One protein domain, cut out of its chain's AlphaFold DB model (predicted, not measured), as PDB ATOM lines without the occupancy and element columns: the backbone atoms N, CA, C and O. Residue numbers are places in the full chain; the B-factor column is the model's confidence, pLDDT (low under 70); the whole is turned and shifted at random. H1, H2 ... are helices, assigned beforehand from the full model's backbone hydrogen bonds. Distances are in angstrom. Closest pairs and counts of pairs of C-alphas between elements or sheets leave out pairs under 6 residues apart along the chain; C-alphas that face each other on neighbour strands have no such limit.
ATOM      1  N   ARG A   8     227.551 240.787 181.644       92.94
ATOM      2  CA  ARG A   8     228.047 239.859 182.672       92.94
ATOM      3  C   ARG A   8     227.328 240.071 183.997       92.94
ATOM      4  O   ARG A   8     227.149 241.197 184.453       92.94
ATOM      5  N   CYS A   9     226.929 238.973 184.629       90.88
ATOM      6  CA  CYS A   9     226.432 238.993 185.998       90.88
ATOM      7  C   CYS A   9     227.563 239.409 186.945       90.88
ATOM      8  O   CYS A   9     228.606 238.764 186.959       90.88
ATOM      9  N   VAL A  10     227.335 240.430 187.772       87.38
ATOM     10  CA  VAL A  10     228.342 240.924 188.731       87.38
ATOM     11  C   VAL A  10     228.698 239.878 189.798       87.38
ATOM     12  O   VAL A  10     229.786 239.921 190.343       87.38
ATOM     13  N   TRP A  11     227.801 238.929 190.086       87.31
ATOM     14  CA  TRP A  11     228.039 237.883 191.089       87.31
ATOM     15  C   TRP A  11     228.773 236.656 190.528       87.31
ATOM     16  O   TRP A  11     229.778 236.236 191.073       87.31
ATOM     17  N   CYS A  12     228.270 236.074 189.432       85.25
ATOM     18  CA  CYS A  12     228.774 234.795 188.905       85.25
ATOM     19  C   CYS A  12     229.611 234.928 187.622       85.25
ATOM     20  O   CYS A  12     230.016 233.925 187.047       85.25
ATOM     21  N   GLY A  13     229.779 236.139 187.077       86.62
ATOM     22  CA  GLY A  13     230.556 236.411 185.857       86.62
ATOM     23  C   GLY A  13     229.948 235.914 184.533       86.62
ATOM     24  O   GLY A  13     230.374 236.350 183.454       86.62
ATOM     25  N   SER A  14     228.937 235.038 184.582       87.19
ATOM     26  CA  SER A  14     228.264 234.478 183.403       87.19
ATOM     27  C   SER A  14     227.571 235.558 182.567       87.19
ATOM     28  O   SER A  14     227.018 236.522 183.108       87.19
ATOM     29  N   ARG A  15     227.571 235.378 181.242       92.50
ATOM     30  CA  ARG A  15     226.841 236.247 180.308       92.50
ATOM     31  C   ARG A  15     225.338 235.967 180.368       92.50
ATOM     32  O   ARG A  15     224.935 234.817 180.516       92.50
ATOM     33  N   PHE A  16     224.518 237.007 180.246       93.75
ATOM     34  CA  PHE A  16     223.066 236.889 180.130       93.75
ATOM     35  C   PHE A  16     222.475 238.059 179.337       93.75
ATOM     36  O   PHE A  16     223.064 239.139 179.284       93.75
ATOM     37  N   VAL A  17     221.303 237.845 178.739       93.00
ATOM     38  CA  VAL A  17     220.540 238.900 178.060       93.00
ATOM     39  C   VAL A  17     219.706 239.644 179.112       93.00
ATOM     40  O   VAL A  17     218.895 239.007 179.794       93.00
ATOM     41  N   PRO A  18     219.902 240.959 179.305       91.62
ATOM     42  CA  PRO A  18     219.105 241.729 180.250       91.62
ATOM     43  C   PRO A  18     217.670 241.882 179.737       91.62
ATOM     44  O   PRO A  18     217.440 242.050 178.540       91.62
ATOM     45  N   SER A  19     216.686 241.843 180.638       86.88
ATOM     46  CA  SER A  19     215.298 242.094 180.235       86.88
ATOM     47  C   SER A  19     215.115 243.559 179.807       86.88
ATOM     48  O   SER A  19     215.548 244.453 180.539       86.88
ATOM     49  N   PRO A  20     214.465 243.830 178.659       81.94
ATOM     50  CA  PRO A  20     214.201 245.192 178.216       81.94
ATOM     51  C   PRO A  20     213.138 245.855 179.099       81.94
ATOM     52  O   PRO A  20     212.176 245.215 179.526       81.94
ATOM     53  N   GLY A  21     213.289 247.154 179.353       81.44
ATOM     54  CA  GLY A  21     212.306 247.944 180.093       81.44
ATOM     55  C   GLY A  21     212.898 249.207 180.721       81.44
ATOM     56  O   GLY A  21     214.120 249.339 180.818       81.44
ATOM     57  N   PRO A  22     212.049 250.156 181.146       79.56
ATOM     58  CA  PRO A  22     212.495 251.342 181.867       79.56
ATOM     59  C   PRO A  22     213.004 250.971 183.268       79.56
ATOM     60  O   PRO A  22     212.418 250.133 183.952       79.56
ATOM     61  N   GLY A  23     214.075 251.627 183.722       82.94
ATOM     62  CA  GLY A  23     214.603 251.473 185.079       82.94
ATOM     63  C   GLY A  23     216.118 251.301 185.139       82.94
ATOM     64  O   GLY A  23     216.834 251.495 184.159       82.94
ATOM     65  N   ARG A  24     216.618 250.957 186.333       80.75
ATOM     66  CA  ARG A  24     218.050 250.731 186.558       80.75
ATOM     67  C   ARG A  24     218.514 249.490 185.782       80.75
ATOM     68  O   ARG A  24     217.877 248.446 185.928       80.75
ATOM     69  N   PRO A  25     219.649 249.559 185.058       84.69
ATOM     70  CA  PRO A  25     220.193 248.415 184.336       84.69
ATOM     71  C   PRO A  25     220.321 247.173 185.219       84.69
ATOM     72  O   PRO A  25     220.764 247.242 186.378       84.69
ATOM     73  N   GLN A  26     219.933 246.025 184.668       91.69
ATOM     74  CA  GLN A  26     220.076 244.744 185.344       91.69
ATOM     75  C   GLN A  26     221.569 244.432 185.511       91.69
ATOM     76  O   GLN A  26     222.342 244.557 184.574       91.69
ATOM     77  N   ARG A  27     221.987 244.038 186.718       91.88
ATOM     78  CA  ARG A  27     223.391 243.679 187.027       91.88
ATOM     79  C   ARG A  27     223.578 242.195 187.352       91.88
ATOM     80  O   ARG A  27     224.701 241.725 187.499       91.88
ATOM     81  N   TYR A  28     222.477 241.461 187.491       93.31
ATOM     82  CA  TYR A  28     222.462 240.082 187.969       93.31
ATOM     83  C   TYR A  28     221.559 239.235 187.080       93.31
ATOM     84  O   TYR A  28     220.427 239.636 186.799       93.31
ATOM     85  N   CYS A  29     222.023 238.047 186.690       92.75
ATOM     86  CA  CYS A  29     221.246 237.152 185.830       92.75
ATOM     87  C   CYS A  29     220.013 236.556 186.535       92.75
ATOM     88  O   CYS A  29     219.074 236.130 185.868       92.75
ATOM     89  N   ARG A  30     219.992 236.523 187.878       93.00
ATOM     90  CA  ARG A  30     218.901 235.968 188.702       93.00
ATOM     91  C   ARG A  30     218.739 236.742 190.011       93.00
ATOM     92  O   ARG A  30     219.684 237.366 190.497       93.00
ATOM     93  N   ARG A  31     217.547 236.669 190.618       92.62
ATOM     94  CA  ARG A  31     217.252 237.306 191.921       92.62
ATOM     95  C   ARG A  31     218.123 236.758 193.056       92.62
ATOM     96  O   ARG A  31     218.584 237.544 193.874       92.62
ATOM     97  N   SER A  32     218.395 235.451 193.067       91.50
ATOM     98  CA  SER A  32     219.276 234.813 194.057       91.50
ATOM     99  C   SER A  32     220.682 235.417 194.060       91.50
ATOM    100  O   SER A  32     221.210 235.712 195.122       91.50
ATOM    101  N   HIS A  33     221.261 235.701 192.890       90.75
ATOM    102  CA  HIS A  33     222.579 236.342 192.789       90.75
ATOM    103  C   HIS A  33     222.592 237.771 193.333       90.75
ATOM    104  O   HIS A  33     223.578 238.200 193.920       90.75
ATOM    105  N   ARG A  34     221.487 238.512 193.182       91.00
ATOM    106  CA  ARG A  34     221.349 239.829 193.818       91.00
ATOM    107  C   ARG A  34     221.313 239.708 195.344       91.00
ATOM    108  O   ARG A  34     221.926 240.533 196.012       91.00
ATOM    109  N   GLN A  35     220.592 238.716 195.869       91.75
ATOM    110  CA  GLN A  35     220.508 238.452 197.306       91.75
ATOM    111  C   GLN A  35     221.877 238.057 197.878       91.75
ATOM    112  O   GLN A  35     222.332 238.669 198.837       91.75
ATOM    113  N   ARG A  36     222.584 237.131 197.224       89.38
ATOM    114  CA  ARG A  36     223.936 236.727 197.630       89.38
ATOM    115  C   ARG A  36     224.937 237.875 197.585       89.38
ATOM    116  O   ARG A  36     225.693 238.050 198.526       89.38
ATOM    117  N   ALA A  37     224.875 238.723 196.556       86.94
ATOM    118  CA  ALA A  37     225.701 239.927 196.499       86.94
ATOM    119  C   ALA A  37     225.411 240.905 197.650       86.94
ATOM    120  O   ALA A  37     226.295 241.635 198.068       86.94
ATOM    121  N   TYR A  38     224.178 240.957 198.160       88.62
ATOM    122  CA  TYR A  38     223.863 241.748 199.350       88.62
ATOM    123  C   TYR A  38     224.439 241.113 200.624       88.62
ATOM    124  O   TYR A  38     225.085 241.804 201.404       88.62
ATOM    125  N   GLU A  39     224.261 239.806 200.811       90.38
ATOM    126  CA  GLU A  39     224.801 239.071 201.965       90.38
ATOM    127  C   GLU A  39     226.333 239.139 202.017       90.38
ATOM    128  O   GLU A  39     226.908 239.417 203.065       90.38
ATOM    129  N   ALA A  40     226.986 238.986 200.866       85.88
ATOM    130  CA  ALA A  40     228.429 239.094 200.719       85.88
ATOM    131  C   ALA A  40     228.977 240.460 201.144       85.88
ATOM    132  O   ALA A  40     230.033 240.506 201.764       85.88
ATOM    133  N   ARG A  41     228.256 241.557 200.865       85.06
ATOM    134  CA  ARG A  41     228.638 242.900 201.338       85.06
ATOM    135  C   ARG A  41     228.567 243.013 202.852       85.06
ATOM    136  O   ARG A  41     229.437 243.631 203.453       85.06
ATOM    137  N   GLN A  42     227.540 242.425 203.467       88.25
ATOM    138  CA  GLN A  42     227.417 242.441 204.923       88.25
ATOM    139  C   GLN A  42     228.592 241.695 205.557       88.25
ATOM    140  O   GLN A  42     229.266 242.238 206.423       88.25
ATOM    141  N   VAL A  43     228.901 240.500 205.045       89.50
ATOM    142  CA  VAL A  43     230.060 239.718 205.495       89.50
ATOM    143  C   VAL A  43     231.366 240.481 205.236       89.50
ATOM    144  O   VAL A  43     232.226 240.517 206.108       89.50
ATOM    145  N   ALA A  44     231.520 241.141 204.084       89.94
ATOM    146  CA  ALA A  44     232.704 241.949 203.779       89.94
ATOM    147  C   ALA A  44     232.903 243.084 204.792       89.94
ATOM    148  O   ALA A  44     234.004 243.246 205.317       89.94
ATOM    149  N   SER A  45     231.831 243.815 205.114       88.12
ATOM    150  CA  SER A  45     231.845 244.870 206.130       88.12
ATOM    151  C   SER A  45     232.187 244.323 207.514       88.12
ATOM    152  O   SER A  45     232.998 244.922 208.217       88.12
ATOM    153  N   ASP A  46     231.597 243.191 207.908       90.81
ATOM    154  CA  ASP A  46     231.826 242.574 209.220       90.81
ATOM    155  C   ASP A  46     233.279 242.082 209.372       90.81
ATOM    156  O   ASP A  46     233.837 242.095 210.469       90.81
ATOM    157  N   HIS A  47     233.907 241.678 208.264       89.75
ATOM    158  CA  HIS A  47     235.297 241.226 208.207       89.75
ATOM    159  C   HIS A  47     236.311 242.326 207.849       89.75
ATOM    160  O   HIS A  47     237.507 242.041 207.824       89.75
ATOM    161  N   GLY A  48     235.866 243.563 207.600       91.69
ATOM    162  CA  GLY A  48     236.740 244.688 207.256       91.69
ATOM    163  C   GLY A  48     237.512 244.500 205.945       91.69
ATOM    164  O   GLY A  48     238.659 244.928 205.858       91.69
ATOM    165  N   LEU A  49     236.906 243.828 204.962       91.06
ATOM    166  CA  LEU A  49     237.514 243.593 203.650       91.06
ATOM    167  C   LEU A  49     237.660 244.908 202.872       91.06
ATOM    168  O   LEU A  49     236.715 245.696 202.806       91.06
ATOM    169  N   GLY A  50     238.834 245.134 202.279       87.31
ATOM    170  CA  GLY A  50     239.078 246.235 201.346       87.31
ATOM    171  C   GLY A  50     238.403 246.007 199.991       87.31
ATOM    172  O   GLY A  50     237.951 244.905 199.704       87.31
ATOM    173  N   GLU A  51     238.348 247.037 199.144       83.50
ATOM    174  CA  GLU A  51     237.661 247.013 197.834       83.50
ATOM    175  C   GLU A  51     238.076 245.834 196.932       83.50
ATOM    176  O   GLU A  51     237.230 245.254 196.255       83.50
ATOM    177  N   ASP A  52     239.349 245.438 196.977       83.81
ATOM    178  CA  ASP A  52     239.910 244.364 196.146       83.81
ATOM    179  C   ASP A  52     239.957 242.991 196.847       83.81
ATOM    180  O   ASP A  52     240.480 242.017 196.294       83.81
ATOM    181  N   ASP A  53     239.420 242.884 198.064       89.19
ATOM    182  CA  ASP A  53     239.486 241.655 198.846       89.19
ATOM    183  C   ASP A  53     238.335 240.696 198.512       89.19
ATOM    184  O   ASP A  53     237.171 241.069 198.357       89.19
ATOM    185  N   VAL A  54     238.643 239.398 198.493       89.06
ATOM    186  CA  VAL A  54     237.652 238.325 198.376       89.06
ATOM    187  C   VAL A  54     237.818 237.332 199.516       89.06
ATOM    188  O   VAL A  54     238.915 236.850 199.801       89.06
ATOM    189  N   LEU A  55     236.708 236.975 200.156       90.94
ATOM    190  CA  LEU A  55     236.681 235.918 201.155       90.94
ATOM    191  C   LEU A  55     236.179 234.628 200.518       90.94
ATOM    192  O   LEU A  55     235.005 234.502 200.166       90.94
ATOM    193  N   LEU A  56     237.062 233.639 200.424       92.69
ATOM    194  CA  LEU A  56     236.720 232.280 200.014       92.69
ATOM    195  C   LEU A  56     236.697 231.344 201.219       92.69
ATOM    196  O   LEU A  56     237.392 231.547 202.216       92.69
ATOM    197  N   SER A  57     235.928 230.262 201.109       92.50
ATOM    198  CA  SER A  57     236.102 229.158 202.050       92.50
ATOM    199  C   SER A  57     237.473 228.514 201.832       92.50
ATOM    200  O   SER A  57     237.945 228.400 200.698       92.50
ATOM    201  N   LYS A  58     238.101 228.029 202.908       94.75
ATOM    202  CA  LYS A  58     239.368 227.289 202.806       94.75
ATOM    203  C   LYS A  58     239.255 226.093 201.851       94.75
ATOM    204  O   LYS A  58     240.191 225.832 201.105       94.75
ATOM    205  N   ALA A  59     238.119 225.392 201.864       94.00
ATOM    206  CA  ALA A  59     237.867 224.261 200.974       94.00
ATOM    207  C   ALA A  59     237.882 224.696 199.502       94.00
ATOM    208  O   ALA A  59     238.617 224.119 198.712       94.00
ATOM    209  N   THR A  60     237.164 225.770 199.167       93.81
ATOM    210  CA  THR A  60     237.145 226.357 197.819       93.81
ATOM    211  C   THR A  60     238.543 226.763 197.358       93.81
ATOM    212  O   THR A  60     238.945 226.428 196.248       93.81
ATOM    213  N   PHE A  61     239.308 227.447 198.215       94.88
ATOM    214  CA  PHE A  61     240.674 227.860 197.887       94.88
ATOM    215  C   PHE A  61     241.595 226.662 197.612       94.88
ATOM    216  O   PHE A  61     242.357 226.679 196.649       94.88
ATOM    217  N   ILE A  62     241.500 225.604 198.427       96.06
ATOM    218  CA  ILE A  62     242.262 224.368 198.208       96.06
ATOM    219  C   ILE A  62     241.858 223.721 196.881       96.06
ATOM    220  O   ILE A  62     242.735 223.414 196.085       96.06
ATOM    221  N   SER A  63     240.559 223.583 196.600       95.12
ATOM    222  CA  SER A  63     240.082 222.998 195.342       95.12
ATOM    223  C   SER A  63     240.569 223.770 194.116       95.12
ATOM    224  O   SER A  63     241.014 223.147 193.157       95.12
ATOM    225  N   LEU A  64     240.545 225.108 194.156       94.75
ATOM    226  CA  LEU A  64     241.083 225.948 193.081       94.75
ATOM    227  C   LEU A  64     242.578 225.713 192.873       94.75
ATOM    228  O   LEU A  64     243.013 225.495 191.747       94.75
ATOM    229  N   ARG A  65     243.362 225.730 193.954       96.06
ATOM    230  CA  ARG A  65     244.808 225.505 193.881       96.06
ATOM    231  C   ARG A  65     245.135 224.116 193.331       96.06
ATOM    232  O   ARG A  65     245.996 224.000 192.468       96.06
ATOM    233  N   ASP A  66     244.445 223.088 193.809       96.44
ATOM    234  CA  ASP A  66     244.654 221.710 193.360       96.44
ATOM    235  C   ASP A  66     244.252 221.546 191.883       96.44
ATOM    236  O   ASP A  66     244.930 220.852 191.130       96.44
ATOM    237  N   GLY A  67     243.184 222.221 191.446       96.44
ATOM    238  CA  GLY A  67     242.785 222.279 190.041       96.44
ATOM    239  C   GLY A  67     243.830 222.964 189.157       96.44
ATOM    240  O   GLY A  67     244.205 222.421 188.121       96.44
ATOM    241  N   LEU A  68     244.350 224.120 189.581       96.69
ATOM    242  CA  LEU A  68     245.412 224.832 188.862       96.69
ATOM    243  C   LEU A  68     246.690 223.996 188.749       96.69
ATOM    244  O   LEU A  68     247.289 223.959 187.681       96.69
ATOM    245  N   PHE A  69     247.058 223.277 189.810       97.25
ATOM    246  CA  PHE A  69     248.195 222.360 189.782       97.25
ATOM    247  C   PHE A  69     248.005 221.234 188.756       97.25
ATOM    248  O   PHE A  69     248.926 220.898 188.021       97.25
ATOM    249  N   ARG A  70     246.796 220.661 188.658       97.25
ATOM    250  CA  ARG A  70     246.497 219.654 187.625       97.25
ATOM    251  C   ARG A  70     246.563 220.232 186.219       97.25
ATOM    252  O   ARG A  70     247.030 219.545 185.322       97.25
ATOM    253  N   LEU A  71     246.091 221.463 186.025       97.62
ATOM    254  CA  LEU A  71     246.155 222.134 184.727       97.62
ATOM    255  C   LEU A  71     247.598 222.418 184.302       97.62
ATOM    256  O   LEU A  71     247.925 222.222 183.138       97.62
ATOM    257  N   GLU A  72     248.445 222.850 185.236       97.44
ATOM    258  CA  GLU A  72     249.883 223.018 185.007       97.44
ATOM    259  C   GLU A  72     250.524 221.689 184.590       97.44
ATOM    260  O   GLU A  72     251.108 221.614 183.513       97.44
ATOM    261  N   ALA A  73     250.302 220.618 185.360       97.25
ATOM    262  CA  ALA A  73     250.824 219.291 185.036       97.25
ATOM    263  C   ALA A  73     250.342 218.788 183.663       97.25
ATOM    264  O   ALA A  73     251.148 218.380 182.837       97.25
ATOM    265  N   ALA A  74     249.041 218.899 183.375       97.25
ATOM    266  CA  ALA A  74     248.489 218.500 182.083       97.25
ATOM    267  C   ALA A  74     249.050 219.335 180.923       97.25
ATOM    268  O   ALA A  74     249.178 218.835 179.811       97.25
ATOM    269  N   SER A  75     249.384 220.607 181.164       96.62
ATOM    270  CA  SER A  75     250.046 221.453 180.171       96.62
ATOM    271  C   SER A  75     251.483 221.002 179.903       96.62
ATOM    272  O   SER A  75     251.918 221.041 178.753       96.62
ATOM    273  N   ASP A  76     252.216 220.585 180.934       96.25
ATOM    274  CA  ASP A  76     253.577 220.060 180.793       96.25
ATOM    275  C   ASP A  76     253.584 218.703 180.068       96.25
ATOM    276  O   ASP A  76     254.424 218.468 179.190       96.25
ATOM    277  N   ASP A  77     252.597 217.848 180.353       97.19
ATOM    278  CA  ASP A  77     252.433 216.536 179.719       97.19
ATOM    279  C   ASP A  77     252.250 216.647 178.197       97.19
ATOM    280  O   ASP A  77     252.792 215.829 177.459       97.19
ATOM    281  N   VAL A  78     251.618 217.716 177.685       97.25
ATOM    282  CA  VAL A  78     251.456 217.939 176.231       97.25
ATOM    283  C   VAL A  78     252.793 217.879 175.487       97.25
ATOM    284  O   VAL A  78     252.861 217.336 174.382       97.25
ATOM    285  N   ALA A  79     253.862 218.465 176.032       94.94
ATOM    286  CA  ALA A  79     255.158 218.472 175.356       94.94
ATOM    287  C   ALA A  79     255.796 217.074 175.356       94.94
ATOM    288  O   ALA A  79     256.338 216.644 174.331       94.94
ATOM    289  N   THR A  80     255.687 216.371 176.483       97.00
ATOM    290  CA  THR A  80     256.177 215.001 176.674       97.00
ATOM    291  C   THR A  80     255.442 214.033 175.752       97.00
ATOM    292  O   THR A  80     256.080 213.398 174.913       97.00
ATOM    293  N   ASP A  81     254.112 214.025 175.790       98.00
ATOM    294  CA  ASP A  81     253.245 213.160 174.988       98.00
ATOM    295  C   ASP A  81     253.488 213.340 173.485       98.00
ATOM    296  O   ASP A  81     253.592 212.374 172.725       98.00
ATOM    297  N   ARG A  82     253.668 214.590 173.035       97.69
ATOM    298  CA  ARG A  82     254.035 214.873 171.639       97.69
ATOM    299  C   ARG A  82     255.390 214.286 171.262       97.69
ATOM    300  O   ARG A  82     255.549 213.839 170.128       97.69
ATOM    301  N   SER A  83     256.367 214.326 172.167       97.31
ATOM    302  CA  SER A  83     257.701 213.764 171.926       97.31
ATOM    303  C   SER A  83     257.695 212.233 171.898       97.31
ATOM    304  O   SER A  83     258.466 211.631 171.153       97.31
ATOM    305  N   GLU A  84     256.775 211.619 172.642       97.81
ATOM    306  CA  GLU A  84     256.563 210.171 172.694       97.81
ATOM    307  C   GLU A  84     255.656 209.653 171.565       97.81
ATOM    308  O   GLU A  84     255.504 208.445 171.388       97.81
ATOM    309  N   GLY A  85     255.100 210.552 170.746       97.94
ATOM    310  CA  GLY A  85     254.263 210.195 169.602       97.94
ATOM    311  C   GLY A  85     252.849 209.762 169.987       97.94
ATOM    312  O   GLY A  85     252.222 209.013 169.236       97.94
ATOM    313  N   VAL A  86     252.349 210.221 171.139       98.19
ATOM    314  CA  VAL A  86     250.952 210.040 171.543       98.19
ATOM    315  C   VAL A  86     250.035 210.688 170.505       98.19
ATOM    316  O   VAL A  86     250.342 211.733 169.922       98.19
ATOM    317  N   ASP A  87     248.904 210.036 170.259       98.12
ATOM    318  CA  ASP A  87     247.889 210.510 169.331       98.12
ATOM    319  C   ASP A  87     247.391 211.929 169.704       98.12
ATOM    320  O   ASP A  87     247.022 212.162 170.860       98.12
ATOM    321  N   PRO A  88     247.365 212.894 168.759       97.81
ATOM    322  CA  PRO A  88     246.979 214.272 169.056       97.81
ATOM    323  C   PRO A  88     245.582 214.435 169.660       97.81
ATOM    324  O   PRO A  88     245.410 215.314 170.507       97.81
ATOM    325  N   ASP A  89     244.605 213.617 169.259       98.12
ATOM    326  CA  ASP A  89     243.246 213.701 169.803       98.12
ATOM    327  C   ASP A  89     243.237 213.260 171.273       98.12
ATOM    328  O   ASP A  89     242.633 213.925 172.112       98.12
ATOM    329  N   THR A  90     244.024 212.238 171.622       97.81
ATOM    330  CA  THR A  90     244.220 211.806 173.018       97.81
ATOM    331  C   THR A  90     244.800 212.923 173.898       97.81
ATOM    332  O   THR A  90     244.322 213.145 175.012       97.81
ATOM    333  N   ILE A  91     245.793 213.667 173.397       98.00
ATOM    334  CA  ILE A  91     246.393 214.804 174.121       98.00
ATOM    335  C   ILE A  91     245.353 215.915 174.333       98.00
ATOM    336  O   ILE A  91     245.233 216.478 175.425       98.00
ATOM    337  N   ILE A  92     244.583 216.236 173.287       97.81
ATOM    338  CA  ILE A  92     243.533 217.261 173.341       97.81
ATOM    339  C   ILE A  92     242.432 216.861 174.325       97.81
ATOM    340  O   ILE A  92     242.001 217.702 175.116       97.81
ATOM    341  N   ASP A  93     241.999 215.603 174.311       97.75
ATOM    342  CA  ASP A  93     240.966 215.082 175.206       97.75
ATOM    343  C   ASP A  93     241.422 215.121 176.671       97.75
ATOM    344  O   ASP A  93     240.660 215.548 177.548       97.75
ATOM    345  N   GLY A  94     242.682 214.761 176.939       96.56
ATOM    346  CA  GLY A  94     243.292 214.850 178.266       96.56
ATOM    347  C   GLY A  94     243.300 216.283 178.802       96.56
ATOM    348  O   GLY A  94     242.759 216.556 179.878       96.56
ATOM    349  N   LEU A  95     243.820 217.230 178.015       97.19
ATOM    350  CA  LEU A  95     243.851 218.642 178.399       97.19
ATOM    351  C   LEU A  95     242.439 219.226 178.557       97.19
ATOM    352  O   LEU A  95     242.162 219.953 179.511       97.19
ATOM    353  N   THR A  96     241.523 218.882 177.650       97.69
ATOM    354  CA  THR A  96     240.123 219.329 177.699       97.69
ATOM    355  C   THR A  96     239.426 218.828 178.958       97.69
ATOM    356  O   THR A  96     238.676 219.578 179.582       97.69
ATOM    357  N   THR A  97     239.700 217.592 179.377       97.81
ATOM    358  CA  THR A  97     239.173 217.021 180.623       97.81
ATOM    359  C   THR A  97     239.623 217.832 181.832       97.81
ATOM    360  O   THR A  97     238.792 218.268 182.626       97.81
ATOM    361  N   VAL A  98     240.921 218.124 181.934       97.25
ATOM    362  CA  VAL A  98     241.465 218.893 183.062       97.25
ATOM    363  C   VAL A  98     240.937 220.327 183.075       97.25
ATOM    364  O   VAL A  98     240.559 220.833 184.130       97.25
ATOM    365  N   ILE A  99     240.832 220.975 181.910       96.81
ATOM    366  CA  ILE A  99     240.198 222.295 181.799       96.81
ATOM    367  C   ILE A  99     238.752 222.233 182.301       96.81
ATOM    368  O   ILE A  99     238.360 223.075 183.109       96.81
ATOM    369  N   ASN A 100     237.974 221.239 181.863       95.69
ATOM    370  CA  ASN A 100     236.577 221.069 182.261       95.69
ATOM    371  C   ASN A 100     236.423 220.855 183.773       95.69
ATOM    372  O   ASN A 100     235.518 221.433 184.379       95.69
ATOM    373  N   ASP A 101     237.326 220.098 184.393       93.88
ATOM    374  CA  ASP A 101     237.351 219.910 185.843       93.88
ATOM    375  C   ASP A 101     237.596 221.234 186.573       93.88
ATOM    376  O   ASP A 101     236.865 221.568 187.508       93.88
ATOM    377  N   VAL A 102     238.576 222.027 186.123       94.44
ATOM    378  CA  VAL A 102     238.906 223.327 186.730       94.44
ATOM    379  C   VAL A 102     237.761 224.327 186.580       94.44
ATOM    380  O   VAL A 102     237.391 224.983 187.553       94.44
ATOM    381  N   VAL A 103     237.159 224.442 185.391       90.81
ATOM    382  CA  VAL A 103     236.046 225.388 185.166       90.81
ATOM    383  C   VAL A 103     234.755 224.968 185.867       90.81
ATOM    384  O   VAL A 103     233.871 225.803 186.053       90.81
ATOM    385  N   SER A 104     234.641 223.697 186.261       89.81
ATOM    386  CA  SER A 104     233.493 223.170 187.006       89.81
ATOM    387  C   SER A 104     233.616 223.358 188.521       89.81
ATOM    388  O   SER A 104     232.653 223.083 189.239       89.81
ATOM    389  N   ILE A 105     234.764 223.829 189.028       90.12
ATOM    390  CA  ILE A 105     234.921 224.164 190.447       90.12
ATOM    391  C   ILE A 105     233.939 225.283 190.792       90.12
ATOM    392  O   ILE A 105     233.966 226.350 190.185       90.12
ATOM    393  N   ASP A 106     233.085 225.067 191.792       86.75
ATOM    394  CA  ASP A 106     232.255 226.135 192.344       86.75
ATOM    395  C   ASP A 106     233.110 227.016 193.263       86.75
ATOM    396  O   ASP A 106     233.451 226.645 194.392       86.75
ATOM    397  N   TRP A 107     233.492 228.184 192.751       85.62
ATOM    398  CA  TRP A 107     234.310 229.161 193.461       85.62
ATOM    399  C   TRP A 107     233.504 230.338 194.011       85.62
ATOM    400  O   TRP A 107     234.022 231.447 194.140       85.62
ATOM    401  N   GLU A 108     232.239 230.096 194.364       84.75
ATOM    402  CA  GLU A 108     231.365 231.113 194.941       84.75
ATOM    403  C   GLU A 108     231.987 231.781 196.190       84.75
ATOM    404  O   GLU A 108     232.262 231.108 197.196       84.75
ATOM    405  N   PRO A 109     232.190 233.113 196.163       86.50
ATOM    406  CA  PRO A 109     232.766 233.825 197.290       86.50
ATOM    407  C   PRO A 109     231.792 233.912 198.463       86.50
ATOM    408  O   PRO A 109     230.577 234.023 198.301       86.50
ATOM    409  N   LYS A 110     232.342 233.895 199.681       88.81
ATOM    410  CA  LYS A 110     231.598 234.182 200.916       88.81
ATOM    411  C   LYS A 110     231.380 235.678 201.099       88.81
ATOM    412  O   LYS A 110     230.345 236.076 201.622       88.81
ATOM    413  N   ALA A 111     232.342 236.478 200.655       88.94
ATOM    414  CA  ALA A 111     232.265 237.925 200.626       88.94
ATOM    415  C   ALA A 111     233.169 238.470 199.521       88.94
ATOM    416  O   ALA A 111     234.179 237.850 199.188       88.94
ATOM    417  N   VAL A 112     232.806 239.622 198.975       83.69
ATOM    418  CA  VAL A 112     233.647 240.401 198.065       83.69
ATOM    419  C   VAL A 112     233.600 241.824 198.595       83.69
ATOM    420  O   VAL A 112     232.505 242.320 198.879       83.69
ATOM    421  N   GLY A 113     234.762 242.430 198.794       78.00
ATOM    422  CA  GLY A 113     234.862 243.844 199.100       78.00
ATOM    423  C   GLY A 113     234.242 244.682 197.989       78.00
ATOM    424  O   GLY A 113     234.184 244.276 196.829       78.00
TER     425      GLY A 113
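Overview. This is residues 8 to 113 of the 115 residues of an uncharacterized protein of Acidimicrobiia bacterium (UniProt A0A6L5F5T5). A long helical hairpin, H2 and H3 side by side, makes much of the longest axis, and H1 stands crosswise at the end of the model away from the hairpin's turn. There a loop of residues 8 to 30 leads into the beginning of H1, and a short pairing of residues 54 to 55 with 111 to 112 ties the link before H2 to the tail after H3. The printed part has 106 residues, with three named helices in the order H1, H2, H3 and no named strand; the class is all helix. The whole is only just loose, close to extended, with a radius of gyration of the C-alphas of 19.2 A, and its outline is flat, 58 by 37 by 19 A.

Along the chain. Begin at C-alpha 8, at (228.047, 239.859, 182.672), and go through residues 8 to 30, which hold no named element. Find C-alpha 31 at (217.252, 237.306, 191.921); from there H1, residues 31 to 47, runs 24.6 A. After a short link of 10 residues, look for C-alpha 58 at (239.368, 227.289, 202.806), where H2, residues 58 to 84, sets out on its 38.7 A. H2 is the longest helix, with 27 residues, and has a kink of 27 degrees near residue 78. A tight link of 3 residues leads to H3, residues 88 to 103, which runs 22.4 A and ends at C-alpha 103, at (236.046, 225.388, 185.166).

Arrangement. Start with H2 and H3, a helical hairpin: they touch, with 18 pairs of C-alphas within 8 A. Look at Gly 67 and Val 102, whose C-alphas are the closest of the two helices, 5.2 A apart. Their lines stand at a shallow tilt of 9 degrees, and they run opposite ways, 10.4 A from centre to centre. H1 is apart from H2 and apart from H3. Beyond the helices, residues 54 to 55 pair with residues 111 to 112, antiparallel. In H1 and H3 every O i to N i+4 pair is within hydrogen-bond range; in H2 it is 21 of 23.

Size, cuts and confidence. The two C-alphas farthest apart are those of Pro 22 and Glu 84, at 61.0 A, while those of Arg 8 and Gly 113, the first and last printed, are 18.2 A apart. Residues 20 to 25 stand free. The printed part runs from 8 to 113 with no cut, and no link between its helices is long. The mean pLDDT of the printed part is 92.0, and no printed residue is under 70.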